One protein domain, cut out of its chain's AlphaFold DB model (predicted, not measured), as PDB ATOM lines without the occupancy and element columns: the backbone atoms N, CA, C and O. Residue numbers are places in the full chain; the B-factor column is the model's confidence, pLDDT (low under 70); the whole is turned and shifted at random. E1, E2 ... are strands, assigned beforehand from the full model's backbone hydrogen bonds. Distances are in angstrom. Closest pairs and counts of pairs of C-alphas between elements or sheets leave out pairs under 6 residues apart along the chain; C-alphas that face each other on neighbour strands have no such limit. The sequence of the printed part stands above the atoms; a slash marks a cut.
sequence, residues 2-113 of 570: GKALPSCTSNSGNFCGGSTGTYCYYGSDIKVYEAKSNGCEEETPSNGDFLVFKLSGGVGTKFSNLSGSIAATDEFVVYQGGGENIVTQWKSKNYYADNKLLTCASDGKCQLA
ATOM      1  N   GLY A   2     193.462 302.077 219.333       78.50
ATOM      2  CA  GLY A   2     192.936 303.090 218.408       78.50
ATOM      3  C   GLY A   2     191.556 303.591 218.842       78.50
ATOM      4  O   GLY A   2     190.761 302.799 219.347       78.50
ATOM      5  N   LYS A   3     191.278 304.883 218.659       88.75
ATOM      6  CA  LYS A   3     189.936 305.458 218.796       88.75
ATOM      7  C   LYS A   3     189.124 305.043 217.575       88.75
ATOM      8  O   LYS A   3     189.554 305.255 216.450       88.75
ATOM      9  N   ALA A   4     187.973 304.423 217.789       90.25
ATOM     10  CA  ALA A   4     187.067 303.955 216.746       90.25
ATOM     11  C   ALA A   4     185.628 304.021 217.272       90.25
ATOM     12  O   ALA A   4     185.417 304.232 218.471       90.25
ATOM     13  N   LEU A   5     184.649 303.812 216.391       90.81
ATOM     14  CA  LEU A   5     183.298 303.475 216.837       90.81
ATOM     15  C   LEU A   5     183.331 302.232 217.748       90.81
ATOM     16  O   LEU A   5     184.182 301.355 217.549       90.81
ATOM     17  N   PRO A   6     182.419 302.128 218.731       89.56
ATOM     18  CA  PRO A   6     182.306 300.935 219.563       89.56
ATOM     19  C   PRO A   6     182.061 299.694 218.698       89.56
ATOM     20  O   PRO A   6     181.418 299.777 217.651       89.56
ATOM     21  N   SER A   7     182.569 298.536 219.125       88.25
ATOM     22  CA  SER A   7     182.382 297.292 218.376       88.25
ATOM     23  C   SER A   7     180.936 296.802 218.461       88.25
ATOM     24  O   SER A   7     180.401 296.673 219.563       88.25
ATOM     25  N   CYS A   8     180.315 296.465 217.328       85.44
ATOM     26  CA  CYS A   8     179.024 295.769 217.346       85.44
ATOM     27  C   CYS A   8     179.203 294.336 217.884       85.44
ATOM     28  O   CYS A   8     180.215 293.689 217.605       85.44
ATOM     29  N   THR A   9     178.223 293.817 218.632       83.50
ATOM     30  CA  THR A   9     178.281 292.433 219.153       83.50
ATOM     31  C   THR A   9     177.775 291.386 218.155       83.50
ATOM     32  O   THR A   9     178.208 290.237 218.209       83.50
ATOM     33  N   SER A  10     176.916 291.777 217.209       77.12
ATOM     34  CA  SER A  10     176.498 290.974 216.053       77.12
ATOM     35  C   SER A  10     176.066 291.884 214.893       77.12
ATOM     36  O   SER A  10     175.826 293.076 215.090       77.12
ATOM     37  N   ASN A  11     175.933 291.311 213.692       68.88
ATOM     38  CA  ASN A  11     175.377 291.959 212.494       68.88
ATOM     39  C   ASN A  11     173.869 291.670 212.288       68.88
ATOM     40  O   ASN A  11     173.325 291.927 211.218       68.88
ATOM     41  N   SER A  12     173.180 291.103 213.289       73.00
ATOM     42  CA  SER A  12     171.752 290.760 213.210       73.00
ATOM     43  C   SER A  12     171.032 290.909 214.560       73.00
ATOM     44  O   SER A  12     171.557 290.533 215.609       73.00
ATOM     45  N   GLY A  13     169.800 291.440 214.536       64.81
ATOM     46  CA  GLY A  13     168.927 291.605 215.715       64.81
ATOM     47  C   GLY A  13     169.161 292.884 216.541       64.81
ATOM     48  O   GLY A  13     169.838 293.804 216.096       64.81
ATOM     49  N   ASN A  14     168.593 292.949 217.757       59.97
ATOM     50  CA  ASN A  14     168.623 294.100 218.694       59.97
ATOM     51  C   ASN A  14     170.013 294.401 219.322       59.97
ATOM     52  O   ASN A  14     170.100 294.952 220.417       59.97
ATOM     53  N   PHE A  15     171.114 294.011 218.681       64.88
ATOM     54  CA  PHE A  15     172.426 293.847 219.326       64.88
ATOM     55  C   PHE A  15     173.467 294.938 219.002       64.88
ATOM     56  O   PHE A  15     174.644 294.794 219.346       64.88
ATOM     57  N   CYS A  16     173.047 296.077 218.439       68.19
ATOM     58  CA  CYS A  16     173.913 297.253 218.262       68.19
ATOM     59  C   CYS A  16     174.289 297.969 219.582       68.19
ATOM     60  O   CYS A  16     175.055 298.927 219.560       68.19
ATOM     61  N   GLY A  17     173.803 297.506 220.743       64.94
ATOM     62  CA  GLY A  17     174.333 297.903 222.056       64.94
ATOM     63  C   GLY A  17     174.101 299.362 222.483       64.94
ATOM     64  O   GLY A  17     174.723 299.798 223.447       64.94
ATOM     65  N   GLY A  18     173.213 300.109 221.819       75.31
ATOM     66  CA  GLY A  18     172.963 301.529 222.097       75.31
ATOM     67  C   GLY A  18     171.520 301.970 221.835       75.31
ATOM     68  O   GLY A  18     170.669 301.174 221.437       75.31
ATOM     69  N   SER A  19     171.229 303.250 222.084       85.50
ATOM     70  CA  SER A  19     169.945 303.874 221.738       85.50
ATOM     71  C   SER A  19     169.791 304.023 220.219       85.50
ATOM     72  O   SER A  19     170.782 304.067 219.493       85.50
ATOM     73  N   THR A  20     168.556 304.128 219.725       89.44
ATOM     74  CA  THR A  20     168.295 304.410 218.303       89.44
ATOM     75  C   THR A  20     169.089 305.634 217.821       89.44
ATOM     76  O   THR A  20     169.137 306.640 218.529       89.44
ATOM     77  N   GLY A  21     169.723 305.536 216.647       88.69
ATOM     78  CA  GLY A  21     170.574 306.587 216.063       88.69
ATOM     79  C   GLY A  21     172.040 306.574 216.521       88.69
ATOM     80  O   GLY A  21     172.786 307.511 216.239       88.69
ATOM     81  N   THR A  22     172.461 305.532 217.244       91.62
ATOM     82  CA  THR A  22     173.870 305.314 217.612       91.62
ATOM     83  C   THR A  22     174.551 304.365 216.639       91.62
ATOM     84  O   THR A  22     173.899 303.506 216.046       91.62
ATOM     85  N   TYR A  23     175.862 304.526 216.478       93.12
ATOM     86  CA  TYR A  23     176.635 303.803 215.476       93.12
ATOM     87  C   TYR A  23     177.719 302.936 216.106       93.12
ATOM     88  O   TYR A  23     178.400 303.351 217.048       93.12
ATOM     89  N   CYS A  24     177.900 301.743 215.547       91.25
ATOM     90  CA  CYS A  24     178.948 300.805 215.928       91.25
ATOM     91  C   CYS A  24     179.679 300.273 214.685       91.25
ATOM     92  O   CYS A  24     179.142 300.272 213.577       91.25
ATOM     93  N   TYR A  25     180.923 299.833 214.867       91.00
ATOM     94  CA  TYR A  25     181.749 299.223 213.826       91.00
ATOM     95  C   TYR A  25     181.847 297.713 214.049       91.00
ATOM     96  O   TYR A  25     182.178 297.257 215.142       91.00
ATOM     97  N   TYR A  26     181.581 296.911 213.024       88.31
ATOM     98  CA  TYR A  26     181.691 295.457 213.116       88.31
ATOM     99  C   TYR A  26     182.959 294.978 212.410       88.31
ATOM    100  O   TYR A  26     183.046 294.970 211.183       88.31
ATOM    101  N   GLY A  27     183.965 294.595 213.199       83.56
ATOM    102  CA  GLY A  27     185.321 294.367 212.700       83.56
ATOM    103  C   GLY A  27     185.502 293.172 211.764       83.56
ATOM    104  O   GLY A  27     186.432 293.206 210.966       83.56
ATOM    105  N   SER A  28     184.645 292.144 211.831       81.81
ATOM    106  CA  SER A  28     184.757 290.979 210.936       81.81
ATOM    107  C   SER A  28     184.354 291.294 209.501       81.81
ATOM    108  O   SER A  28     184.935 290.732 208.579       81.81
ATOM    109  N   ASP A  29     183.399 292.211 209.328       81.69
ATOM    110  CA  ASP A  29     182.822 292.537 208.022       81.69
ATOM    111  C   ASP A  29     183.244 293.947 207.566       81.69
ATOM    112  O   ASP A  29     182.961 294.340 206.441       81.69
ATOM    113  N   ILE A  30     183.936 294.702 208.435       87.56
ATOM    114  CA  ILE A  30     184.449 296.064 208.205       87.56
ATOM    115  C   ILE A  30     183.314 297.010 207.764       87.56
ATOM    116  O   ILE A  30     183.412 297.771 206.801       87.56
ATOM    117  N   LYS A  31     182.198 296.943 208.494       90.75
ATOM    118  CA  LYS A  31     180.962 297.694 208.228       90.75
ATOM    119  C   LYS A  31     180.579 298.573 209.411       90.75
ATOM    120  O   LYS A  31     180.905 298.253 210.558       90.75
ATOM    121  N   VAL A  32     179.867 299.661 209.128       91.56
ATOM    122  CA  VAL A  32     179.220 300.498 210.145       91.56
ATOM    123  C   VAL A  32     177.733 300.176 210.170       91.56
ATOM    124  O   VAL A  32     177.111 300.054 209.119       91.56
ATOM    125  N   TYR A  33     177.173 300.056 211.370       91.88
ATOM    126  CA  TYR A  33     175.748 299.822 211.574       91.88
ATOM    127  C   TYR A  33     175.144 300.922 212.441       91.88
ATOM    128  O   TYR A  33     175.756 301.354 213.420       91.88
ATOM    129  N   GLU A  34     173.929 301.339 212.097       92.94
ATOM    130  CA  GLU A  34     173.074 302.197 212.909       92.94
ATOM    131  C   GLU A  34     172.118 301.346 213.752       92.94
ATOM    132  O   GLU A  34     171.406 300.482 213.235       92.94
ATOM    133  N   ALA A  35     172.037 301.623 215.052       91.19
ATOM    134  CA  ALA A  35     171.014 301.053 215.914       91.19
ATOM    135  C   ALA A  35     169.626 301.616 215.553       91.19
ATOM    136  O   ALA A  35     169.381 302.821 215.654       91.19
ATOM    137  N   LYS A  36     168.684 300.740 215.199       90.94
ATOM    138  CA  LYS A  36     167.264 301.043 214.970       90.94
ATOM    139  C   LYS A  36     166.396 300.453 216.080       90.94
ATOM    140  O   LYS A  36     166.851 299.665 216.903       90.94
ATOM    141  N   SER A  37     165.116 300.818 216.114       88.94
ATOM    142  CA  SER A  37     164.168 300.309 217.119       88.94
ATOM    143  C   SER A  37     163.920 298.795 217.035       88.94
ATOM    144  O   SER A  37     163.457 298.200 218.003       88.94
ATOM    145  N   ASN A  38     164.190 298.176 215.883       86.62
ATOM    146  CA  ASN A  38     163.950 296.759 215.596       86.62
ATOM    147  C   ASN A  38     165.197 296.024 215.069       86.62
ATOM    148  O   ASN A  38     165.061 294.974 214.438       86.62
ATOM    149  N   GLY A  39     166.396 296.565 215.301       88.19
ATOM    150  CA  GLY A  39     167.641 295.908 214.918       88.19
ATOM    151  C   GLY A  39     168.756 296.874 214.545       88.19
ATOM    152  O   GLY A  39     168.876 297.949 215.129       88.19
ATOM    153  N   CYS A  40     169.565 296.474 213.572       89.31
ATOM    154  CA  CYS A  40     170.688 297.237 213.049       89.31
ATOM    155  C   CYS A  40     170.490 297.451 211.544       89.31
ATOM    156  O   CYS A  40     170.145 296.500 210.841       89.31
ATOM    157  N   GLU A  41     170.710 298.669 211.060       91.81
ATOM    158  CA  GLU A  41     170.738 298.984 209.627       91.81
ATOM    159  C   GLU A  41     172.182 299.245 209.196       91.81
ATOM    160  O   GLU A  41     172.920 299.952 209.879       91.81
ATOM    161  N   GLU A  42     172.605 298.621 208.103       91.81
ATOM    162  CA  GLU A  42     173.945 298.804 207.546       91.81
ATOM    163  C   GLU A  42     174.051 300.158 206.834       91.81
ATOM    164  O   GLU A  42     173.183 300.520 206.044       91.81
ATOM    165  N   GLU A  43     175.138 300.886 207.082       92.06
ATOM    166  CA  GLU A  43     175.487 302.087 206.322       92.06
ATOM    167  C   GLU A  43     176.250 301.702 205.052       92.06
ATOM    168  O   GLU A  43     177.308 301.073 205.123       92.06
ATOM    169  N   THR A  44     175.741 302.123 203.893       90.50
ATOM    170  CA  THR A  44     176.273 301.773 202.567       90.50
ATOM    171  C   THR A  44     176.796 303.012 201.819       90.50
ATOM    172  O   THR A  44     176.178 303.456 200.849       90.50
ATOM    173  N   PRO A  45     177.923 303.619 202.255       88.81
ATOM    174  CA  PRO A  45     178.508 304.764 201.558       88.81
ATOM    175  C   PRO A  45     178.986 304.359 200.159       88.81
ATOM    176  O   PRO A  45     179.536 303.268 199.979       88.81
ATOM    177  N   SER A  46     178.832 305.247 199.172       89.56
ATOM    178  CA  SER A  46     179.386 305.009 197.836       89.56
ATOM    179  C   SER A  46     180.915 304.956 197.898       89.56
ATOM    180  O   SER A  46     181.544 305.409 198.858       89.56
ATOM    181  N   ASN A  47     181.549 304.406 196.861       87.56
ATOM    182  CA  ASN A  47     183.007 304.421 196.779       87.56
ATOM    183  C   ASN A  47     183.533 305.865 196.774       87.56
ATOM    184  O   ASN A  47     183.179 306.640 195.889       87.56
ATOM    185  N   GLY A  48     184.391 306.196 197.738       84.62
ATOM    186  CA  GLY A  48     184.930 307.543 197.923       84.62
ATOM    187  C   GLY A  48     184.138 308.429 198.886       84.62
ATOM    188  O   GLY A  48     184.723 309.388 199.382       84.62
ATOM    189  N   ASP A  49     182.887 308.086 199.219       88.06
ATOM    190  CA  ASP A  49     182.087 308.840 200.191       88.06
ATOM    191  C   ASP A  49     182.672 308.702 201.602       88.06
ATOM    192  O   ASP A  49     183.244 307.671 201.974       88.06
ATOM    193  N   PHE A  50     182.475 309.735 202.418       90.56
ATOM    194  CA  PHE A  50     182.945 309.769 203.797       90.56
ATOM    195  C   PHE A  50     181.784 309.724 204.790       90.56
ATOM    196  O   PHE A  50     180.784 310.422 204.645       90.56
ATOM    197  N   LEU A  51     181.953 308.930 205.845       92.38
ATOM    198  CA  LEU A  51     181.089 308.909 207.018       92.38
ATOM    199  C   LEU A  51     181.836 309.543 208.191       92.38
ATOM    200  O   LEU A  51     182.905 309.070 208.585       92.38
ATOM    201  N   VAL A  52     181.262 310.597 208.763       94.19
ATOM    202  CA  VAL A  52     181.814 311.301 209.924       94.19
ATOM    203  C   VAL A  52     180.932 311.017 211.130       94.19
ATOM    204  O   VAL A  52     179.710 311.138 211.054       94.19
ATOM    205  N   PHE A  53     181.539 310.656 212.258       95.19
ATOM    206  CA  PHE A  53     180.818 310.420 213.507       95.19
ATOM    207  C   PHE A  53     181.416 311.249 214.630       95.19
ATOM    208  O   PHE A  53     182.624 311.194 214.855       95.19
ATOM    209  N   LYS A  54     180.570 311.971 215.365       95.25
ATOM    210  CA  LYS A  54     180.939 312.641 216.614       95.25
ATOM    211  C   LYS A  54     180.844 311.643 217.764       95.25
ATOM    212  O   LYS A  54     179.815 310.981 217.928       95.25
ATOM    213  N   LEU A  55     181.908 311.534 218.552       94.31
ATOM    214  CA  LEU A  55     181.994 310.659 219.715       94.31
ATOM    215  C   LEU A  55     181.601 311.419 220.987       94.31
ATOM    216  O   LEU A  55     182.147 312.479 221.283       94.31
ATOM    217  N   SER A  56     180.693 310.849 221.775       92.56
ATOM    218  CA  SER A  56     180.348 311.344 223.111       92.56
ATOM    219  C   SER A  56     180.072 310.166 224.041       92.56
ATOM    220  O   SER A  56     179.267 309.295 223.724       92.56
ATOM    221  N   GLY A  57     180.794 310.077 225.163       88.06
ATOM    222  CA  GLY A  57     180.614 308.988 226.134       88.06
ATOM    223  C   GLY A  57     180.866 307.577 225.578       88.06
ATOM    224  O   GLY A  57     180.275 306.619 226.063       88.06
ATOM    225  N   GLY A  58     181.705 307.438 224.543       85.00
ATOM    226  CA  GLY A  58     181.968 306.156 223.868       85.00
ATOM    227  C   GLY A  58     180.925 305.759 222.817       85.00
ATOM    228  O   GLY A  58     181.040 304.693 222.221       85.00
ATOM    229  N   VAL A  59     179.939 306.621 222.564       88.44
ATOM    230  CA  VAL A  59     178.895 306.429 221.559       88.44
ATOM    231  C   VAL A  59     179.177 307.322 220.353       88.44
ATOM    232  O   VAL A  59     179.483 308.504 220.516       88.44
ATOM    233  N   GLY A  60     179.079 306.766 219.144       91.31
ATOM    234  CA  GLY A  60     179.168 307.528 217.901       91.31
ATOM    235  C   GLY A  60     177.796 307.961 217.401       91.31
ATOM    236  O   GLY A  60     176.881 307.144 217.319       91.31
ATOM    237  N   THR A  61     177.668 309.234 217.037       92.19
ATOM    238  CA  THR A  61     176.495 309.799 216.351       92.19
ATOM    239  C   THR A  61     176.923 310.290 214.977       92.19
ATOM    240  O   THR A  61     177.942 310.973 214.861       92.19
ATOM    241  N   LYS A  62     176.195 309.908 213.922       92.94
ATOM    242  CA  LYS A  62     176.517 310.329 212.553       92.94
ATOM    243  C   LYS A  62     176.360 311.836 212.430       92.94
ATOM    244  O   LYS A  62     175.355 312.409 212.844       92.94
ATOM    245  N   PHE A  63     177.376 312.460 211.859       92.12
ATOM    246  CA  PHE A  63     177.447 313.885 211.606       92.12
ATOM    247  C   PHE A  63     177.394 314.061 210.089       92.12
ATOM    248  O   PHE A  63     178.393 313.885 209.397       92.12
ATOM    249  N   SER A  64     176.185 314.273 209.564       80.00
ATOM    250  CA  SER A  64     175.872 314.148 208.132       80.00
ATOM    251  C   SER A  64     176.668 315.097 207.236       80.00
ATOM    252  O   SER A  64     176.849 314.808 206.059       80.00
ATOM    253  N   ASN A  65     177.112 316.224 207.783       76.50
ATOM    254  CA  ASN A  65     177.943 317.221 207.128       76.50
ATOM    255  C   ASN A  65     178.681 318.031 208.211       76.50
ATOM    256  O   ASN A  65     178.232 318.084 209.357       76.50
ATOM    257  N   LEU A  66     179.805 318.673 207.889       86.06
ATOM    258  CA  LEU A  66     180.528 319.517 208.851       86.06
ATOM    259  C   LEU A  66     179.879 320.906 209.031       86.06
ATOM    260  O   LEU A  66     180.461 321.784 209.661       86.06
ATOM    261  N   SER A  67     178.663 321.107 208.511       84.25
ATOM    262  CA  SER A  67     177.937 322.385 208.562       84.25
ATOM    263  C   SER A  67     177.396 322.764 209.951       84.25
ATOM    264  O   SER A  67     177.023 323.915 210.175       84.25
ATOM    265  N   GLY A  68     177.331 321.808 210.886       83.75
ATOM    266  CA  GLY A  68     176.884 322.054 212.258       83.75
ATOM    267  C   GLY A  68     177.903 322.828 213.104       83.75
ATOM    268  O   GLY A  68     179.063 322.995 212.736       83.75
ATOM    269  N   SER A  69     177.480 323.276 214.291       87.25
ATOM    270  CA  SER A  69     178.411 323.826 215.283       87.25
ATOM    271  C   SER A  69     179.337 322.714 215.791       87.25
ATOM    272  O   SER A  69     178.868 321.708 216.329       87.25
ATOM    273  N   ILE A  70     180.642 322.893 215.590       91.56
ATOM    274  CA  ILE A  70     181.694 321.978 216.034       91.56
ATOM    275  C   ILE A  70     182.574 322.732 217.024       91.56
ATOM    276  O   ILE A  70     183.124 323.782 216.689       91.56
ATOM    277  N   ALA A  71     182.725 322.195 218.231       90.81
ATOM    278  CA  ALA A  71     183.681 322.710 219.203       90.81
ATOM    279  C   ALA A  71     185.070 322.102 218.958       90.81
ATOM    280  O   ALA A  71     185.187 320.945 218.558       90.81
ATOM    281  N   ALA A  72     186.140 322.833 219.280       89.62
ATOM    282  CA  ALA A  72     187.511 322.311 219.188       89.62
ATOM    283  C   ALA A  72     187.751 321.067 220.075       89.62
ATOM    284  O   ALA A  72     188.624 320.244 219.796       89.62
ATOM    285  N   THR A  73     186.956 320.907 221.137       93.12
ATOM    286  CA  THR A  73     187.004 319.761 222.056       93.12
ATOM    287  C   THR A  73     186.237 318.539 221.560       93.12
ATOM    288  O   THR A  73     186.350 317.477 222.169       93.12
ATOM    289  N   ASP A  74     185.437 318.672 220.501       95.38
ATOM    290  CA  ASP A  74     184.686 317.547 219.957       95.38
ATOM    291  C   ASP A  74     185.647 316.495 219.381       95.38
ATOM    292  O   ASP A  74     186.613 316.811 218.684       95.38
ATOM    293  N   GLU A  75     185.376 315.225 219.681       96.12
ATOM    294  CA  GLU A  75     186.105 314.095 219.108       96.12
ATOM    295  C   GLU A  75     185.289 313.492 217.967       96.12
ATOM    296  O   GLU A  75     184.100 313.209 218.118       96.12
ATOM    297  N   PHE A  76     185.944 313.239 216.842       96.19
ATOM    298  CA  PHE A  76     185.345 312.607 215.676       96.19
ATOM    299  C   PHE A  76     186.101 311.343 215.287       96.19
ATOM    300  O   PHE A  76     187.264 311.147 215.639       96.19
ATOM    301  N   VAL A  77     185.441 310.497 214.507       95.62
ATOM    302  CA  VAL A  77     186.069 309.448 213.701       95.62
ATOM    303  C   VAL A  77     185.513 309.551 212.288       95.62
ATOM    304  O   VAL A  77     184.320 309.794 212.099       95.62
ATOM    305  N   VAL A  78     186.385 309.389 211.298       93.81
ATOM    306  CA  VAL A  78     186.032 309.482 209.878       93.81
ATOM    307  C   VAL A  78     186.311 308.138 209.217       93.81
ATOM    308  O   VAL A  78     187.314 307.487 209.511       93.81
ATOM    309  N   TYR A  79     185.420 307.717 208.331       92.50
ATOM    310  CA  TYR A  79     185.519 306.478 207.571       92.50
ATOM    311  C   TYR A  79     185.275 306.762 206.089       92.50
ATOM    312  O   TYR A  79     184.395 307.549 205.766       92.50
ATOM    313  N   GLN A  80     186.024 306.114 205.197       91.12
ATOM    314  CA  GLN A  80     185.845 306.215 203.745       91.12
ATOM    315  C   GLN A  80     185.225 304.926 203.189       91.12
ATOM    316  O   GLN A  80     185.704 303.837 203.511       91.12
ATOM    317  N   GLY A  81     184.193 305.044 202.351       89.56
ATOM    318  CA  GLY A  81     183.561 303.928 201.646       89.56
ATOM    319  C   GLY A  81     184.421 303.378 200.503       89.56
ATOM    320  O   GLY A  81     185.012 304.143 199.743       89.56
ATOM    321  N   GLY A  82     184.479 302.047 200.373       83.69
ATOM    322  CA  GLY A  82     185.286 301.322 199.378       83.69
ATOM    323  C   GLY A  82     184.500 300.579 198.283       83.69
ATOM    324  O   GLY A  82     185.005 299.598 197.744       83.69
ATOM    325  N   GLY A  83     183.260 300.977 197.972       80.25
ATOM    326  CA  GLY A  83     182.423 300.310 196.963       80.25
ATOM    327  C   GLY A  83     181.511 299.227 197.550       80.25
ATOM    328  O   GLY A  83     180.445 299.551 198.052       80.25
ATOM    329  N   GLU A  84     181.904 297.949 197.493       73.94
ATOM    330  CA  GLU A  84     181.038 296.789 197.825       73.94
ATOM    331  C   GLU A  84     180.877 296.479 199.329       73.94
ATOM    332  O   GLU A  84     180.326 295.437 199.682       73.94
ATOM    333  N   ASN A  85     181.298 297.402 200.197       69.62
ATOM    334  CA  ASN A  85     181.535 297.287 201.643       69.62
ATOM    335  C   ASN A  85     182.995 297.040 202.006       69.62
ATOM    336  O   ASN A  85     183.529 295.957 201.806       69.62
ATOM    337  N   ILE A  86     183.581 298.083 202.590       62.53
ATOM    338  CA  ILE A  86     184.656 298.114 203.585       62.53
ATOM    339  C   ILE A  86     184.846 299.604 203.860       62.53
ATOM    340  O   ILE A  86     185.266 300.366 202.988       62.53
ATOM    341  N   VAL A  87     184.475 300.035 205.060       79.38
ATOM    342  CA  VAL A  87     184.796 301.376 205.539       79.38
ATOM    343  C   VAL A  87     186.233 301.393 206.056       79.38
ATOM    344  O   VAL A  87     186.546 300.788 207.081       79.38
ATOM    345  N   THR A  88     187.137 302.092 205.375       88.94
ATOM    346  CA  THR A  88     188.494 302.281 205.904       88.94
ATOM    347  C   THR A  88     188.494 303.482 206.833       88.94
ATOM    348  O   THR A  88     188.142 304.589 206.426       88.94
ATOM    349  N   GLN A  89     188.890 303.281 208.090       91.62
ATOM    350  CA  GLN A  89     189.020 304.396 209.023       91.62
ATOM    351  C   GLN A  89     190.113 305.366 208.547       91.62
ATOM    352  O   GLN A  89     191.237 304.960 208.248       91.62
ATOM    353  N   TRP A  90     189.787 306.653 208.521       91.25
ATOM    354  CA  TRP A  90     190.682 307.742 208.151       91.25
ATOM    355  C   TRP A  90     191.653 308.028 209.306       91.25
ATOM    356  O   TRP A  90     191.247 308.478 210.375       91.25
ATOM    357  N   LYS A  91     192.942 307.716 209.120       93.31
ATOM    358  CA  LYS A  91     193.990 307.826 210.155       93.31
ATOM    359  C   LYS A  91     195.228 308.517 209.614       93.31
ATOM    360  O   LYS A  91     195.659 308.178 208.516       93.31
ATOM    361  N   SER A  92     195.838 309.401 210.402       91.19
ATOM    362  CA  SER A  92     197.008 310.198 209.986       91.19
ATOM    363  C   SER A  92     196.747 311.041 208.727       91.19
ATOM    364  O   SER A  92     197.633 311.220 207.889       91.19
ATOM    365  N   LYS A  93     195.507 311.512 208.561       91.94
ATOM    366  CA  LYS A  93     195.042 312.249 207.382       91.94
ATOM    367  C   LYS A  93     194.164 313.423 207.789       91.94
ATOM    368  O   LYS A  93     193.569 313.412 208.863       91.94
ATOM    369  N   ASN A  94     194.030 314.390 206.892       92.88
ATOM    370  CA  ASN A  94     193.094 315.496 207.050       92.88
ATOM    371  C   ASN A  94     191.802 315.200 206.281       92.88
ATOM    372  O   ASN A  94     191.846 314.551 205.233       92.88
ATOM    373  N   TYR A  95     190.666 315.655 206.797       91.75
ATOM    374  CA  TYR A  95     189.362 315.576 206.144       91.75
ATOM    375  C   TYR A  95     188.749 316.974 206.070       91.75
ATOM    376  O   TYR A  95     188.657 317.661 207.085       91.75
ATOM    377  N   TYR A  96     188.348 317.395 204.874       90.94
ATOM    378  CA  TYR A  96     187.810 318.726 204.612       90.94
ATOM    379  C   TYR A  96     186.437 318.628 203.957       90.94
ATOM    380  O   TYR A  96     186.295 317.976 202.926       90.94
ATOM    381  N   ALA A  97     185.451 319.295 204.552       90.00
ATOM    382  CA  ALA A  97     184.095 319.431 204.030       90.00
ATOM    383  C   ALA A  97     183.431 320.668 204.650       90.00
ATOM    384  O   ALA A  97     183.783 321.060 205.759       90.00
ATOM    385  N   ASP A  98     182.489 321.298 203.942       89.44
ATOM    386  CA  ASP A  98     181.701 322.446 204.432       89.44
ATOM    387  C   ASP A  98     182.538 323.578 205.061       89.44
ATOM    388  O   ASP A  98     182.174 324.164 206.081       89.44
ATOM    389  N   ASN A  99     183.697 323.874 204.462       90.69
ATOM    390  CA  ASN A  99     184.675 324.851 204.958       90.69
ATOM    391  C   ASN A  99     185.213 324.554 206.373       90.69
ATOM    392  O   ASN A  99     185.722 325.449 207.049       90.69
ATOM    393  N   LYS A 100     185.124 323.308 206.837       92.12
ATOM    394  CA  LYS A 100     185.721 322.820 208.082       92.12
ATOM    395  C   LYS A 100     186.785 321.780 207.775       92.12
ATOM    396  O   LYS A 100     186.698 321.038 206.800       92.12
ATOM    397  N   LEU A 101     187.797 321.738 208.631       93.69
ATOM    398  CA  LEU A 101     188.930 320.836 208.506       93.69
ATOM    399  C   LEU A 101     189.061 320.013 209.781       93.69
ATOM    400  O   LEU A 101     189.207 320.576 210.863       93.69
ATOM    401  N   LEU A 102     189.036 318.693 209.647       94.50
ATOM    402  CA  LEU A 102     189.390 317.765 210.710       94.50
ATOM    403  C   LEU A 102     190.802 317.216 210.472       94.50
ATOM    404  O   LEU A 102     191.115 316.788 209.360       94.50
ATOM    405  N   THR A 103     191.632 317.166 211.511       94.88
ATOM    406  CA  THR A 103     192.917 316.452 211.504       94.88
ATOM    407  C   THR A 103     192.760 315.137 212.260       94.88
ATOM    408  O   THR A 103     192.294 315.118 213.399       94.88
ATOM    409  N   CYS A 104     193.104 314.017 211.624       94.44
ATOM    410  CA  CYS A 104     192.992 312.687 212.216       94.44
ATOM    411  C   CYS A 104     194.366 312.150 212.612       94.44
ATOM    412  O   CYS A 104     195.253 312.008 211.769       94.44
ATOM    413  N   ALA A 105     194.526 311.782 213.879       94.75
ATOM    414  CA  ALA A 105     195.726 311.147 214.403       94.75
ATOM    415  C   ALA A 105     195.858 309.681 213.942       94.75
ATOM    416  O   ALA A 105     194.957 309.097 213.328       94.75
ATOM    417  N   SER A 106     197.001 309.060 214.243       93.88
ATOM    418  CA  SER A 106     197.296 307.663 213.883       93.88
ATOM    419  C   SER A 106     196.433 306.642 214.629       93.88
ATOM    420  O   SER A 106     196.256 305.514 214.168       93.88
ATOM    421  N   ASP A 107     195.859 307.033 215.766       93.88
ATOM    422  CA  ASP A 107     194.901 306.225 216.509       93.88
ATOM    423  C   ASP A 107     193.483 306.291 215.912       93.88
ATOM    424  O   ASP A 107     192.651 305.465 216.281       93.88
ATOM    425  N   GLY A 108     193.235 307.195 214.954       93.62
ATOM    426  CA  GLY A 108     191.951 307.416 214.289       93.62
ATOM    427  C   GLY A 108     191.052 308.463 214.935       93.62
ATOM    428  O   GLY A 108     189.961 308.698 214.419       93.62
ATOM    429  N   LYS A 109     191.492 309.108 216.022       95.25
ATOM    430  CA  LYS A 109     190.803 310.271 216.580       95.25
ATOM    431  C   LYS A 109     190.975 311.461 215.645       95.25
ATOM    432  O   LYS A 109     192.101 311.825 215.318       95.25
ATOM    433  N   CYS A 110     189.870 312.088 215.277       95.94
ATOM    434  CA  CYS A 110     189.841 313.309 214.489       95.94
ATOM    435  C   CYS A 110     189.338 314.481 215.336       95.94
ATOM    436  O   CYS A 110     188.440 314.309 216.161       95.94
ATOM    437  N   GLN A 111     189.904 315.669 215.144       96.12
ATOM    438  CA  GLN A 111     189.467 316.901 215.811       96.12
ATOM    439  C   GLN A 111     189.457 318.060 214.826       96.12
ATOM    440  O   GLN A 111     190.134 318.004 213.799       96.12
ATOM    441  N   LEU A 112     188.694 319.105 215.139       95.50
ATOM    442  CA  LEU A 112     188.712 320.342 214.366       95.50
ATOM    443  C   LEU A 112     190.126 320.936 214.376       95.50
ATOM    444  O   LEU A 112     190.725 321.094 215.438       95.50
ATOM    445  N   ALA A 113     190.653 321.260 213.197       95.06
ATOM    446  CA  ALA A 113     191.935 321.931 213.060       95.06
ATOM    447  C   ALA A 113     191.857 323.329 213.685       95.06
ATOM    448  O   ALA A 113     190.937 324.095 213.389       95.06
TER     449      ALA A 113
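Overview. This is residues 2 to 113 of the 570 residues of an uncharacterized protein of Piromyces sp. (strain E2) (UniProt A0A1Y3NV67). Three small antiparallel sheets stand one after another along the longest axis: a curled four-stranded sheet, E5 E4 E6 E7, in the middle, with the sheet E1 E2 E3 over its hollow side and the sheet E8 E9 E10 over its other side. The strands of each end sheet cross those of the middle one, and a long opening stretch, residues 2 to 22, has no named element. The printed part has 112 residues with ten named strands, E1 to E10 in order, and no named helix; the class is all strand, though under half of the residues, 48, are in named elements. It is compact, with a radius of gyration of the C-alphas of 13.3 A, and spans 38 by 28 by 24 A.

Along the chain. E1, residues 23 to 26, begins at C-alpha 23 (176.635, 303.803, 215.476) and is 10.0 A long. E2 is residues 31 to 36, 15.6 A, and E3 residues 39 to 42, 10.1 A. E4, residues 50 to 56, runs 19.6 A from C-alpha 50 (182.945, 309.769, 203.797). E5 is residues 59 to 62, 10.1 A; E6 residues 75 to 81, 20.4 A; E7 residues 87 to 89, 6.3 A. E8 is residues 93 to 97, 13.5 A, and E9 residues 100 to 104, 13.1 A. E10, residues 110 to 112, 7.1 A, ends at C-alpha 112 (188.712, 320.342, 214.366).

Arrangement. The sheet E5 E4 E6 E7 is strongly twisted and curled like part of a barrel. In it N 53 and O 77 of E4 and E6 are 2.9 A apart, within hydrogen-bond range, as are N 54 and O 61 of hairpin E4 and E5, 2.9 A, and N 80 and O 88 of hairpin E6 and E7, 2.9 A. The three sheets form a stack of sheets, face to face in turn. E1 E2 E3 is a meander, each strand the antiparallel neighbour of the one before, with N 24 and O 33 at 3.0 A and N 34 and O 41 at 2.8 A. Its strands stand at 61 degrees to those of the four-stranded sheet; the closest C-alphas of E1 and E5 are Tyr 23 and Gly 60, 5.1 A. E8 E9 E10 is the other meander, with N 95 and O 102 at 2.8 A and N 103 and O 111 at 2.9 A. Its strands stand at 80 degrees to the four-stranded sheet's; the closest C-alphas of E6 and E10 are Phe 76 and Cys 110, 4.7 A.

Size, cuts and confidence. The C-alphas of Gly 13 and Asn 99 are the two farthest apart, 38.3 A. The printed part has no cut. The link E5 to E6, 12 residues, is long. Mean pLDDT of the printed part is 87.8; residues 11, 13 to 17 and 85 to 86 are under 70.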